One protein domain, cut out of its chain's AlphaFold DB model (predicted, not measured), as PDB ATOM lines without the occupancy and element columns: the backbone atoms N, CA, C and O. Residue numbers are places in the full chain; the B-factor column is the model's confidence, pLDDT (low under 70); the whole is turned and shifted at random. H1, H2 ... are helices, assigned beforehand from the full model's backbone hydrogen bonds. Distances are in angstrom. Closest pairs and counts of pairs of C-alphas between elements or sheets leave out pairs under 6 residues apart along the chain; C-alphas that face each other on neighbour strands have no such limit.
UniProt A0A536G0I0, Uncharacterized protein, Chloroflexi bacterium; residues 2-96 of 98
ATOM      1  N   ALA A   2     182.130 193.067 167.049       85.19
ATOM      2  CA  ALA A   2     182.510 192.971 165.631       85.19
ATOM      3  C   ALA A   2     181.755 193.950 164.705       85.19
ATOM      4  O   ALA A   2     182.372 194.588 163.859       85.19
ATOM      5  N   TRP A   3     180.448 194.142 164.919       89.62
ATOM      6  CA  TRP A   3     179.641 195.102 164.154       89.62
ATOM      7  C   TRP A   3     180.136 196.552 164.287       89.62
ATOM      8  O   TRP A   3     180.235 197.265 163.292       89.62
ATOM      9  N   VAL A   4     180.498 196.981 165.499       79.00
ATOM     10  CA  VAL A   4     181.015 198.337 165.750       79.00
ATOM     11  C   VAL A   4     182.366 198.514 165.065       79.00
ATOM     12  O   VAL A   4     182.572 199.498 164.364       79.00
ATOM     13  N   VAL A   5     183.262 197.531 165.210       85.06
ATOM     14  CA  VAL A   5     184.589 197.557 164.577       85.06
ATOM     15  C   VAL A   5     184.469 197.646 163.058       85.06
ATOM     16  O   VAL A   5     185.173 198.438 162.438       85.06
ATOM     17  N   LEU A   6     183.545 196.890 162.461       87.00
ATOM     18  CA  LEU A   6     183.299 196.928 161.024       87.00
ATOM     19  C   LEU A   6     182.801 198.304 160.562       87.00
ATOM     20  O   LEU A   6     183.311 198.827 159.577       87.00
ATOM     21  N   ASN A   7     181.857 198.916 161.285       87.00
ATOM     22  CA  ASN A   7     181.344 200.251 160.957       87.00
ATOM     23  C   ASN A   7     182.426 201.329 161.075       87.00
ATOM     24  O   ASN A   7     182.552 202.184 160.198       87.00
ATOM     25  N   VAL A   8     183.244 201.260 162.126       84.56
ATOM     26  CA  VAL A   8     184.386 202.162 162.296       84.56
ATOM     27  C   VAL A   8     185.385 201.968 161.157       84.56
ATOM     28  O   VAL A   8     185.789 202.944 160.534       84.56
ATOM     29  N   ALA A   9     185.739 200.727 160.816       83.94
ATOM     30  CA  ALA A   9     186.636 200.447 159.699       83.94
ATOM     31  C   ALA A   9     186.088 201.000 158.374       83.94
ATOM     32  O   ALA A   9     186.837 201.612 157.616       83.94
ATOM     33  N   TYR A  10     184.784 200.857 158.127       85.62
ATOM     34  CA  TYR A  10     184.129 201.404 156.940       85.62
ATOM     35  C   TYR A  10     184.252 202.928 156.876       85.62
ATOM     36  O   TYR A  10     184.687 203.464 155.858       85.62
ATOM     37  N   LEU A  11     183.946 203.618 157.981       83.00
ATOM     38  CA  LEU A  11     184.080 205.070 158.090       83.00
ATOM     39  C   LEU A  11     185.516 205.518 157.774       83.00
ATOM     40  O   LEU A  11     185.720 206.387 156.929       83.00
ATOM     41  N   LEU A  12     186.513 204.889 158.407       82.56
ATOM     42  CA  LEU A  12     187.926 205.239 158.236       82.56
ATOM     43  C   LEU A  12     188.407 204.976 156.800       82.56
ATOM     44  O   LEU A  12     189.128 205.797 156.231       82.56
ATOM     45  N   VAL A  13     188.016 203.844 156.204       83.88
ATOM     46  CA  VAL A  13     188.420 203.458 154.844       83.88
ATOM     47  C   VAL A  13     187.764 204.358 153.803       83.88
ATOM     48  O   VAL A  13     188.472 204.875 152.940       83.88
ATOM     49  N   VAL A  14     186.452 204.590 153.889       83.00
ATOM     50  CA  VAL A  14     185.715 205.431 152.933       83.00
ATOM     51  C   VAL A  14     186.175 206.884 153.024       83.00
ATOM     52  O   VAL A  14     186.517 207.464 151.994       83.00
ATOM     53  N   ALA A  15     186.294 207.447 154.232       77.31
ATOM     54  CA  ALA A  15     186.800 208.809 154.420       77.31
ATOM     55  C   ALA A  15     188.228 208.958 153.869       77.31
ATOM     56  O   ALA A  15     188.531 209.902 153.138       77.31
ATOM     57  N   ARG A  16     189.104 207.976 154.128       75.06
ATOM     58  CA  ARG A  16     190.466 207.962 153.574       75.06
ATOM     59  C   ARG A  16     190.474 207.866 152.050       75.06
ATOM     60  O   ARG A  16     191.304 208.518 151.416       75.06
ATOM     61  N   LEU A  17     189.595 207.057 151.460       77.81
ATOM     62  CA  LEU A  17     189.503 206.898 150.009       77.81
ATOM     63  C   LEU A  17     189.019 208.193 149.339       77.81
ATOM     64  O   LEU A  17     189.585 208.587 148.319       77.81
ATOM     65  N   MET A  18     188.035 208.875 149.935       75.81
ATOM     66  CA  MET A  18     187.537 210.172 149.464       75.81
ATOM     67  C   MET A  18     188.622 211.251 149.531       75.81
ATOM     68  O   MET A  18     188.922 211.878 148.516       75.81
ATOM     69  N   HIS A  19     189.291 211.412 150.676       70.62
ATOM     70  CA  HIS A  19     190.350 212.417 150.832       70.62
ATOM     71  C   HIS A  19     191.563 212.151 149.935       70.62
ATOM     72  O   HIS A  19     192.148 213.088 149.403       70.62
ATOM     73  N   ARG A  20     191.920 210.883 149.688       71.62
ATOM     74  CA  ARG A  20     193.000 210.545 148.744       71.62
ATOM     75  C   ARG A  20     192.685 210.896 147.291       71.62
ATOM     76  O   ARG A  20     193.625 211.034 146.518       71.62
ATOM     77  N   ARG A  21     191.409 210.990 146.911       69.38
ATOM     78  CA  ARG A  21     190.998 211.292 145.531       69.38
ATOM     79  C   ARG A  21     190.617 212.755 145.307       69.38
ATOM     80  O   ARG A  21     190.761 213.214 144.183       69.38
ATOM     81  N   LEU A  22     190.148 213.464 146.338       63.44
ATOM     82  CA  LEU A  22     189.629 214.835 146.216       63.44
ATOM     83  C   LEU A  22     190.503 215.911 146.885       63.44
ATOM     84  O   LEU A  22     190.586 217.007 146.347       63.44
ATOM     85  N   LEU A  23     191.166 215.622 148.015       62.00
ATOM     86  CA  LEU A  23     191.909 216.606 148.829       62.00
ATOM     87  C   LEU A  23     193.216 215.995 149.363       62.00
ATOM     88  O   LEU A  23     193.359 215.659 150.546       62.00
ATOM     89  N   ILE A  24     194.172 215.799 148.455       64.56
ATOM     90  CA  ILE A  24     195.492 215.237 148.759       64.56
ATOM     91  C   ILE A  24     196.257 216.228 149.649       64.56
ATOM     92  O   ILE A  24     196.711 217.261 149.179       64.56
ATOM     93  N   GLY A  25     196.405 215.903 150.937       71.62
ATOM     94  CA  GLY A  25     197.215 216.675 151.892       71.62
ATOM     95  C   GLY A  25     196.509 217.008 153.208       71.62
ATOM     96  O   GLY A  25     197.167 217.120 154.239       71.62
ATOM     97  N   GLU A  26     195.176 217.054 153.222       72.75
ATOM     98  CA  GLU A  26     194.417 217.532 154.392       72.75
ATOM     99  C   GLU A  26     193.920 216.425 155.326       72.75
ATOM    100  O   GLU A  26     193.305 216.698 156.351       72.75
ATOM    101  N   LEU A  27     194.222 215.159 155.031       73.81
ATOM    102  CA  LEU A  27     193.705 214.022 155.798       73.81
ATOM    103  C   LEU A  27     194.050 214.110 157.295       73.81
ATOM    104  O   LEU A  27     193.205 213.847 158.143       73.81
ATOM    105  N   LYS A  28     195.285 214.502 157.632       75.12
ATOM    106  CA  LYS A  28     195.707 214.634 159.035       75.12
ATOM    107  C   LYS A  28     195.017 215.813 159.726       75.12
ATOM    108  O   LYS A  28     194.664 215.685 160.894       75.12
ATOM    109  N   ALA A  29     194.828 216.921 159.006       78.56
ATOM    110  CA  ALA A  29     194.091 218.073 159.509       78.56
ATOM    111  C   ALA A  29     192.648 217.659 159.811       78.56
ATOM    112  O   ALA A  29     192.256 217.737 160.963       78.56
ATOM    113  N   TRP A  30     191.948 217.048 158.852       76.62
ATOM    114  CA  TRP A  30     190.568 216.580 159.006       76.62
ATOM    115  C   TRP A  30     190.365 215.633 160.201       76.62
ATOM    116  O   TRP A  30     189.434 215.797 160.986       76.62
ATOM    117  N   TYR A  31     191.270 214.671 160.422       77.56
ATOM    118  CA  TYR A  31     191.187 213.815 161.616       77.56
ATOM    119  C   TYR A  31     191.281 214.612 162.925       77.56
ATOM    120  O   TYR A  31     190.598 214.283 163.894       77.56
ATOM    121  N   LEU A  32     192.126 215.642 162.970       81.06
ATOM    122  CA  LEU A  32     192.349 216.452 164.168       81.06
ATOM    123  C   LEU A  32     191.306 217.559 164.351       81.06
ATOM    124  O   LEU A  32     190.994 217.895 165.488       81.06
ATOM    125  N   THR A  33     190.774 218.124 163.269       80.38
ATOM    126  CA  THR A  33     189.854 219.268 163.296       80.38
ATOM    127  C   THR A  33     188.393 218.856 163.256       80.38
ATOM    128  O   THR A  33     187.571 219.511 163.889       80.38
ATOM    129  N   ASP A  34     188.061 217.774 162.553       80.06
ATOM    130  CA  ASP A  34     186.673 217.372 162.313       80.06
ATOM    131  C   ASP A  34     186.287 216.110 163.086       80.06
ATOM    132  O   ASP A  34     185.153 216.008 163.553       80.06
ATOM    133  N   LEU A  35     187.217 215.165 163.276       83.00
ATOM    134  CA  LEU A  35     186.914 213.895 163.947       83.00
ATOM    135  C   LEU A  35     187.266 213.888 165.440       83.00
ATOM    136  O   LEU A  35     186.483 213.396 166.255       83.00
ATOM    137  N   ALA A  36     188.431 214.416 165.821       85.75
ATOM    138  CA  ALA A  36     188.887 214.378 167.210       85.75
ATOM    139  C   ALA A  36     187.996 215.185 168.177       85.75
ATOM    140  O   ALA A  36     187.664 214.639 169.230       85.75
ATOM    141  N   PRO A  37     187.547 216.420 167.865       87.94
ATOM    142  CA  PRO A  37     186.730 217.201 168.793       87.94
ATOM    143  C   PRO A  37     185.401 216.538 169.194       87.94
ATOM    144  O   PRO A  37     185.153 216.441 170.398       87.94
ATOM    145  N   PRO A  38     184.554 216.030 168.269       86.62
ATOM    146  CA  PRO A  38     183.316 215.354 168.657       86.62
ATOM    147  C   PRO A  38     183.569 214.056 169.424       86.62
ATOM    148  O   PRO A  38     182.855 213.777 170.384       86.62
ATOM    149  N   LEU A  39     184.614 213.297 169.074       86.69
ATOM    150  CA  LEU A  39     185.007 212.099 169.825       86.69
ATOM    151  C   LEU A  39     185.415 212.430 171.262       86.69
ATOM    152  O   LEU A  39     184.951 211.783 172.200       86.69
ATOM    153  N   LEU A  40     186.263 213.442 171.444       90.69
ATOM    154  CA  LEU A  40     186.710 213.873 172.767       90.69
ATOM    155  C   LEU A  40     185.547 214.418 173.597       90.69
ATOM    156  O   LEU A  40     185.440 214.078 174.774       90.69
ATOM    157  N   ALA A  41     184.646 215.195 172.990       89.38
ATOM    158  CA  ALA A  41     183.440 215.680 173.652       89.38
ATOM    159  C   ALA A  41     182.539 214.521 174.104       89.38
ATOM    160  O   ALA A  41     182.099 214.496 175.256       89.38
ATOM    161  N   ALA A  42     182.318 213.528 173.236       88.50
ATOM    162  CA  ALA A  42     181.536 212.343 173.565       88.50
ATOM    163  C   ALA A  42     182.134 211.578 174.750       88.50
ATOM    164  O   ALA A  42     181.425 211.261 175.705       88.50
ATOM    165  N   VAL A  43     183.444 211.310 174.710       91.00
ATOM    166  CA  VAL A  43     184.159 210.583 175.767       91.00
ATOM    167  C   VAL A  43     184.146 211.364 177.078       91.00
ATOM    168  O   VAL A  43     183.891 210.772 178.126       91.00
ATOM    169  N   ALA A  44     184.371 212.679 177.042       90.88
ATOM    170  CA  ALA A  44     184.348 213.523 178.233       90.88
ATOM    171  C   ALA A  44     182.967 213.517 178.904       90.88
ATOM    172  O   ALA A  44     182.865 213.261 180.105       90.88
ATOM    173  N   VAL A  45     181.900 213.725 178.128       90.00
ATOM    174  CA  VAL A  45     180.524 213.743 178.648       90.00
ATOM    175  C   VAL A  45     180.105 212.359 179.139       90.00
ATOM    176  O   VAL A  45     179.563 212.243 180.236       90.00
ATOM    177  N   ALA A  46     180.413 211.296 178.392       88.94
ATOM    178  CA  ALA A  46     180.126 209.927 178.813       88.94
ATOM    179  C   ALA A  46     180.847 209.562 180.120       88.94
ATOM    180  O   ALA A  46     180.248 208.957 181.009       88.94
ATOM    181  N   SER A  47     182.113 209.967 180.259       89.12
ATOM    182  CA  SER A  47     182.900 209.738 181.474       89.12
ATOM    183  C   SER A  47     182.326 210.508 182.659       89.12
ATOM    184  O   SER A  47     182.158 209.930 183.726       89.12
ATOM    185  N   ALA A  48     181.949 211.777 182.477       88.81
ATOM    186  CA  ALA A  48     181.318 212.570 183.530       88.81
ATOM    187  C   ALA A  48     179.986 211.947 183.986       88.81
ATOM    188  O   ALA A  48     179.768 211.726 185.177       88.81
ATOM    189  N   LEU A  49     179.125 211.573 183.039       85.44
ATOM    190  CA  LEU A  49     177.834 210.947 183.329       85.44
ATOM    191  C   LEU A  49     177.975 209.588 184.016       85.44
ATOM    192  O   LEU A  49     177.142 209.237 184.848       85.44
ATOM    193  N   ARG A  50     179.048 208.841 183.729       85.00
ATOM    194  CA  ARG A  50     179.352 207.578 184.412       85.00
ATOM    195  C   ARG A  50     179.560 207.760 185.918       85.00
ATOM    196  O   ARG A  50     179.217 206.848 186.663       85.00
ATOM    197  N   PHE A  51     180.100 208.896 186.357       85.62
ATOM    198  CA  PHE A  51     180.266 209.200 187.783       85.62
ATOM    199  C   PHE A  51     179.002 209.789 188.420       85.62
ATOM    200  O   PHE A  51     178.803 209.631 189.620       85.62
ATOM    201  N   LEU A  52     178.148 210.451 187.634       82.81
ATOM    202  CA  LEU A  52     176.918 211.076 188.129       82.81
ATOM    203  C   LEU A  52     175.738 210.101 188.242       82.81
ATOM    204  O   LEU A  52     174.871 210.305 189.087       82.81
ATOM    205  N   ILE A  53     175.669 209.073 187.390       80.00
ATOM    206  CA  ILE A  53     174.536 208.139 187.346       80.00
ATOM    207  C   ILE A  53     174.814 206.945 188.277       80.00
ATOM    208  O   ILE A  53     175.729 206.162 188.002       80.00
ATOM    209  N   PRO A  54     174.017 206.752 189.349       76.69
ATOM    210  CA  PRO A  54     174.153 205.602 190.235       76.69
ATOM    211  C   PRO A  54     173.938 204.286 189.482       76.69
ATOM    212  O   PRO A  54     173.053 204.174 188.631       76.69
ATOM    213  N   ALA A  55     174.730 203.266 189.807       74.38
ATOM    214  CA  ALA A  55     174.582 201.948 189.202       74.38
ATOM    215  C   ALA A  55     173.323 201.241 189.741       74.38
ATOM    216  O   ALA A  55     173.233 200.949 190.930       74.38
ATOM    217  N   GLY A  56     172.361 200.942 188.862       71.94
ATOM    218  CA  GLY A  56     171.156 200.177 189.197       71.94
ATOM    219  C   GLY A  56     170.177 200.103 188.023       71.94
ATOM    220  O   GLY A  56     170.009 201.078 187.295       71.94
ATOM    221  N   ALA A  57     169.546 198.944 187.817       59.12
ATOM    222  CA  ALA A  57     168.558 198.740 186.756       59.12
ATOM    223  C   ALA A  57     167.150 199.061 187.285       59.12
ATOM    224  O   ALA A  57     166.555 198.270 188.012       59.12
ATOM    225  N   THR A  58     166.625 200.238 186.944       77.00
ATOM    226  CA  THR A  58     165.258 200.684 187.281       77.00
ATOM    227  C   THR A  58     164.652 201.410 186.080       77.00
ATOM    228  O   THR A  58     165.366 201.792 185.163       77.00
ATOM    229  N   ALA A  59     163.343 201.671 186.043       69.62
ATOM    230  CA  ALA A  59     162.761 202.476 184.956       69.62
ATOM    231  C   ALA A  59     163.419 203.874 184.827       69.62
ATOM    232  O   ALA A  59     163.558 204.404 183.725       69.62
ATOM    233  N   ALA A  60     163.922 204.427 185.937       77.19
ATOM    234  CA  ALA A  60     164.707 205.660 185.948       77.19
ATOM    235  C   ALA A  60     166.052 205.527 185.204       77.19
ATOM    236  O   ALA A  60     166.560 206.521 184.684       77.19
ATOM    237  N   SER A  61     166.608 204.316 185.073       80.88
ATOM    238  CA  SER A  61     167.848 204.083 184.324       80.88
ATOM    239  C   SER A  61     167.663 204.229 182.813       80.88
ATOM    240  O   SER A  61     168.610 204.615 182.135       80.88
ATOM    241  N   LEU A  62     166.459 203.985 182.272       84.00
ATOM    242  CA  LEU A  62     166.162 204.238 180.853       84.00
ATOM    243  C   LEU A  62     166.097 205.737 180.550       84.00
ATOM    244  O   LEU A  62     166.672 206.181 179.560       84.00
ATOM    245  N   LEU A  63     165.453 206.522 181.420       85.12
ATOM    246  CA  LEU A  63     165.442 207.985 181.314       85.12
ATOM    247  C   LEU A  63     166.854 208.560 181.463       85.12
ATOM    248  O   LEU A  63     167.265 209.382 180.647       85.12
ATOM    249  N   ALA A  64     167.625 208.087 182.446       84.50
ATOM    250  CA  ALA A  64     169.014 208.497 182.627       84.50
ATOM    251  C   ALA A  64     169.881 208.144 181.407       84.50
ATOM    252  O   ALA A  64     170.692 208.960 180.975       84.50
ATOM    253  N   LEU A  65     169.676 206.968 180.804       86.25
ATOM    254  CA  LEU A  65     170.365 206.565 179.580       86.25
ATOM    255  C   LEU A  65     169.963 207.438 178.385       86.25
ATOM    256  O   LEU A  65     170.831 207.868 177.631       86.25
ATOM    257  N   ALA A  66     168.673 207.733 178.217       88.56
ATOM    258  CA  ALA A  66     168.192 208.604 177.147       88.56
ATOM    259  C   ALA A  66     168.765 210.024 177.273       88.56
ATOM    260  O   ALA A  66     169.239 210.588 176.284       88.56
ATOM    261  N   LEU A  67     168.793 210.580 178.490       87.62
ATOM    262  CA  LEU A  67     169.416 211.874 178.789       87.62
ATOM    263  C   LEU A  67     170.930 211.845 178.555       87.62
ATOM    264  O   LEU A  67     171.489 212.780 177.985       87.62
ATOM    265  N   ALA A  68     171.595 210.753 178.929       88.88
ATOM    266  CA  ALA A  68     173.020 210.590 178.693       88.88
ATOM    267  C   ALA A  68     173.351 210.551 177.197       88.88
ATOM    268  O   ALA A  68     174.224 211.283 176.736       88.88
ATOM    269  N   LEU A  69     172.628 209.737 176.426       90.69
ATOM    270  CA  LEU A  69     172.820 209.618 174.983       90.69
ATOM    271  C   LEU A  69     172.531 210.937 174.269       90.69
ATOM    272  O   LEU A  69     173.317 211.354 173.423       90.69
ATOM    273  N   SER A  70     171.445 211.619 174.629       89.62
ATOM    274  CA  SER A  70     171.117 212.926 174.051       89.62
ATOM    275  C   SER A  70     172.157 213.991 174.407       89.62
ATOM    276  O   SER A  70     172.570 214.736 173.521       89.62
ATOM    277  N   GLY A  71     172.667 214.014 175.642       88.50
ATOM    278  CA  GLY A  71     173.764 214.898 176.049       88.50
ATOM    279  C   GLY A  71     175.067 214.633 175.288       88.50
ATOM    280  O   GLY A  71     175.688 215.568 174.783       88.50
ATOM    281  N   ILE A  72     175.455 213.362 175.139       90.00
ATOM    282  CA  ILE A  72     176.636 212.946 174.361       90.00
ATOM    283  C   ILE A  72     176.491 213.365 172.893       90.00
ATOM    284  O   ILE A  72     177.425 213.926 172.314       90.00
ATOM    285  N   LEU A  73     175.322 213.126 172.290       87.81
ATOM    286  CA  LEU A  73     175.038 213.503 170.904       87.81
ATOM    287  C   LEU A  73     175.067 215.021 170.716       87.81
ATOM    288  O   LEU A  73     175.692 215.495 169.770       87.81
ATOM    289  N   ALA A  74     174.453 215.782 171.623       87.12
ATOM    290  CA  ALA A  74     174.457 217.241 171.572       87.12
ATOM    291  C   ALA A  74     175.880 217.807 171.695       87.12
ATOM    292  O   ALA A  74     176.280 218.645 170.888       87.12
ATOM    293  N   ALA A  75     176.675 217.306 172.645       86.94
ATOM    294  CA  ALA A  75     178.065 217.722 172.815       86.94
ATOM    295  C   ALA A  75     178.918 217.403 171.578       86.94
ATOM    296  O   ALA A  75     179.685 218.246 171.117       86.94
ATOM    297  N   SER A  76     178.730 216.218 170.994       86.69
ATOM    298  CA  SER A  76     179.418 215.812 169.763       86.69
ATOM    299  C   SER A  76     179.023 216.698 168.579       86.69
ATOM    300  O   SER A  76     179.885 217.179 167.849       86.69
ATOM    301  N   ALA A  77     177.728 216.970 168.408       84.62
ATOM    302  CA  ALA A  77     177.218 217.815 167.329       84.62
ATOM    303  C   ALA A  77     177.729 219.262 167.422       84.62
ATOM    304  O   ALA A  77     178.037 219.869 166.400       84.62
ATOM    305  N   LEU A  78     177.857 219.810 168.634       83.19
ATOM    306  CA  LEU A  78     178.403 221.154 168.858       83.19
ATOM    307  C   LEU A  78     179.926 221.219 168.667       83.19
ATOM    308  O   LEU A  78     180.457 222.254 168.257       83.19
ATOM    309  N   ALA A  79     180.637 220.129 168.959       84.06
ATOM    310  CA  ALA A  79     182.081 220.043 168.772       84.06
ATOM    311  C   ALA A  79     182.478 219.853 167.296       84.06
ATOM    312  O   ALA A  79     183.537 220.325 166.888       84.06
ATOM    313  N   ALA A  80     181.625 219.222 166.484       85.06
ATOM    314  CA  ALA A  80     181.816 219.125 165.041       85.06
ATOM    315  C   ALA A  80     181.518 220.477 164.365       85.06
ATOM    316  O   ALA A  80     180.367 220.902 164.292       85.06
ATOM    317  N   SER A  81     182.551 221.149 163.852       74.06
ATOM    318  CA  SER A  81     182.496 222.476 163.200       74.06
ATOM    319  C   SER A  81     181.372 222.601 162.163       74.06
ATOM    320  O   SER A  81     180.500 223.458 162.296       74.06
ATOM    321  N   HIS A  82     181.343 221.685 161.195       73.44
ATOM    322  CA  HIS A  82     180.367 221.659 160.105       73.44
ATOM    323  C   HIS A  82     178.925 221.432 160.588       73.44
ATOM    324  O   HIS A  82     177.977 222.002 160.048       73.44
ATOM    325  N   VAL A  83     178.744 220.619 161.634       76.81
ATOM    326  CA  VAL A  83     177.418 220.345 162.209       76.81
ATOM    327  C   VAL A  83     176.956 221.525 163.058       76.81
ATOM    328  O   VAL A  83     175.811 221.955 162.933       76.81
ATOM    329  N   ARG A  84     177.849 222.109 163.866       75.25
ATOM    330  CA  ARG A  84     177.576 223.299 164.675       75.25
ATOM    331  C   ARG A  84     177.101 224.461 163.809       75.25
ATOM    332  O   ARG A  84     176.122 225.113 164.157       75.25
ATOM    333  N   GLU A  85     177.768 224.720 162.689       77.56
ATOM    334  CA  GLU A  85     177.388 225.798 161.771       77.56
ATOM    335  C   GLU A  85     176.008 225.570 161.150       77.56
ATOM    336  O   GLU A  85     175.186 226.489 161.139       77.56
ATOM    337  N   GLY A  86     175.702 224.335 160.736       77.50
ATOM    338  CA  GLY A  86     174.369 223.963 160.259       77.50
ATOM    339  C   GLY A  86     173.284 224.118 161.331       77.50
ATOM    340  O   GLY A  86     172.233 224.703 161.072       77.50
ATOM    341  N   VAL A  87     173.548 223.662 162.558       77.38
ATOM    342  CA  VAL A  87     172.613 223.757 163.694       77.38
ATOM    343  C   VAL A  87     172.352 225.214 164.079       77.38
ATOM    344  O   VAL A  87     171.198 225.612 164.229       77.38
ATOM    345  N   LEU A  88     173.398 226.038 164.190       77.50
ATOM    346  CA  LEU A  88     173.260 227.463 164.501       77.50
ATOM    347  C   LEU A  88     172.574 228.229 163.366       77.50
ATOM    348  O   LEU A  88     171.764 229.118 163.632       77.50
ATOM    349  N   GLY A  89     172.856 227.881 162.110       78.50
ATOM    350  CA  GLY A  89     172.157 228.426 160.946       78.50
ATOM    351  C   GLY A  89     170.661 228.120 160.994       78.50
ATOM    352  O   GLY A  89     169.838 229.024 160.852       78.50
ATOM    353  N   MET A  90     170.296 226.873 161.289       79.31
ATOM    354  CA  MET A  90     168.900 226.442 161.366       79.31
ATOM    355  C   MET A  90     168.159 227.065 162.558       79.31
ATOM    356  O   MET A  90     167.019 227.502 162.406       79.31
ATOM    357  N   ALA A  91     168.823 227.205 163.711       76.94
ATOM    358  CA  ALA A  91     168.286 227.907 164.876       76.94
ATOM    359  C   ALA A  91     168.021 229.395 164.583       76.94
ATOM    360  O   ALA A  91     166.986 229.929 164.975       76.94
ATOM    361  N   ARG A  92     168.911 230.057 163.831       77.19
ATOM    362  CA  ARG A  92     168.715 231.446 163.379       77.19
ATOM    363  C   ARG A  92     167.554 231.583 162.397       77.19
ATOM    364  O   ARG A  92     166.855 232.590 162.443       77.19
ATOM    365  N   VAL A  93     167.348 230.601 161.520       79.56
ATOM    366  CA  VAL A  93     166.205 230.575 160.589       79.56
ATOM    367  C   VAL A  93     164.893 230.395 161.349       79.56
ATOM    368  O   VAL A  93     163.937 231.113 161.078       79.56
ATOM    369  N   TRP A  94     164.855 229.488 162.326       71.94
ATOM    370  CA  TRP A  94     163.685 229.280 163.182       71.94
ATOM    371  C   TRP A  94     163.359 230.502 164.045       71.94
ATOM    372  O   TRP A  94     162.201 230.895 164.110       71.94
ATOM    373  N   ALA A  95     164.367 231.158 164.624       75.81
ATOM    374  CA  ALA A  95     164.189 232.373 165.426       75.81
ATOM    375  C   ALA A  95     163.714 233.600 164.620       75.81
ATOM    376  O   ALA A  95     163.341 234.611 165.207       75.81
ATOM    377  N   ARG A  96     163.760 233.538 163.283       72.69
ATOM    378  CA  ARG A  96     163.296 234.598 162.373       72.69
ATOM    379  C   ARG A  96     161.941 234.300 161.729       72.69
ATOM    380  O   ARG A  96     161.490 235.108 160.920       72.69
TER     381      ARG A  96
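This is residues 2 to 96 of the 98 residues of an uncharacterized protein of Chloroflexi bacterium (UniProt A0A536G0I0). A long helical hairpin, H2 and H3, forms the body, with H1 folding back from the start of H2 in a narrow V and H4 turning off at a corner after H3. Residues 2 to 11 and 89 to 96 stick out on opposite sides. The printed part has 95 residues with four named helices, H1 to H4, and is all helix, loose (radius of gyration of the C-alphas 17.0 A) and flat, spanning 50 by 46 by 19 A.

H1, residues 2 to 22, and H2, residues 27 to 52, form a hairpin, opposite ways at a shallow tilt of 28 degrees; they only just touch, with 3 pairs of C-alphas within 8 A, the closest those of His 19 and Leu 27, 6.2 A. H2 has a kink of 32 degrees near residue 37. Its residues 37 to 49 touch H3, residues 59 to 79, in a second hairpin at 27 degrees; the closest C-alphas, Pro 38 and Ser 76, are 4.1 A apart. H4, residues 81 to 94, is about perpendicular to H3 at 77 degrees; they only just touch, only at the corner, with 3 pairs within 8 A, the closest C-alphas being Leu 78 and Arg 84, 4.8 A. H1 is apart from H3 and H4. Every O i to N i+4 pair is within hydrogen-bond range in H1 and H4, 18 of 22 in H2 and 16 of 17 in H3.

H1 begins at C-alpha 2 (182.510, 192.971, 165.631); H4 ends at C-alpha 94 (163.685, 229.280, 163.182). First to last C-alpha, H1 to H4 measure 30.1 A, 36.5 A, 30.7 A and 20.0 A.

The printed part has no cut and no long link. The C-alphas farthest apart, Ile 24 and Thr 58, are 51.1 A apart. The model's pLDDT is under 70 at residues 21 to 24, 57 and 59.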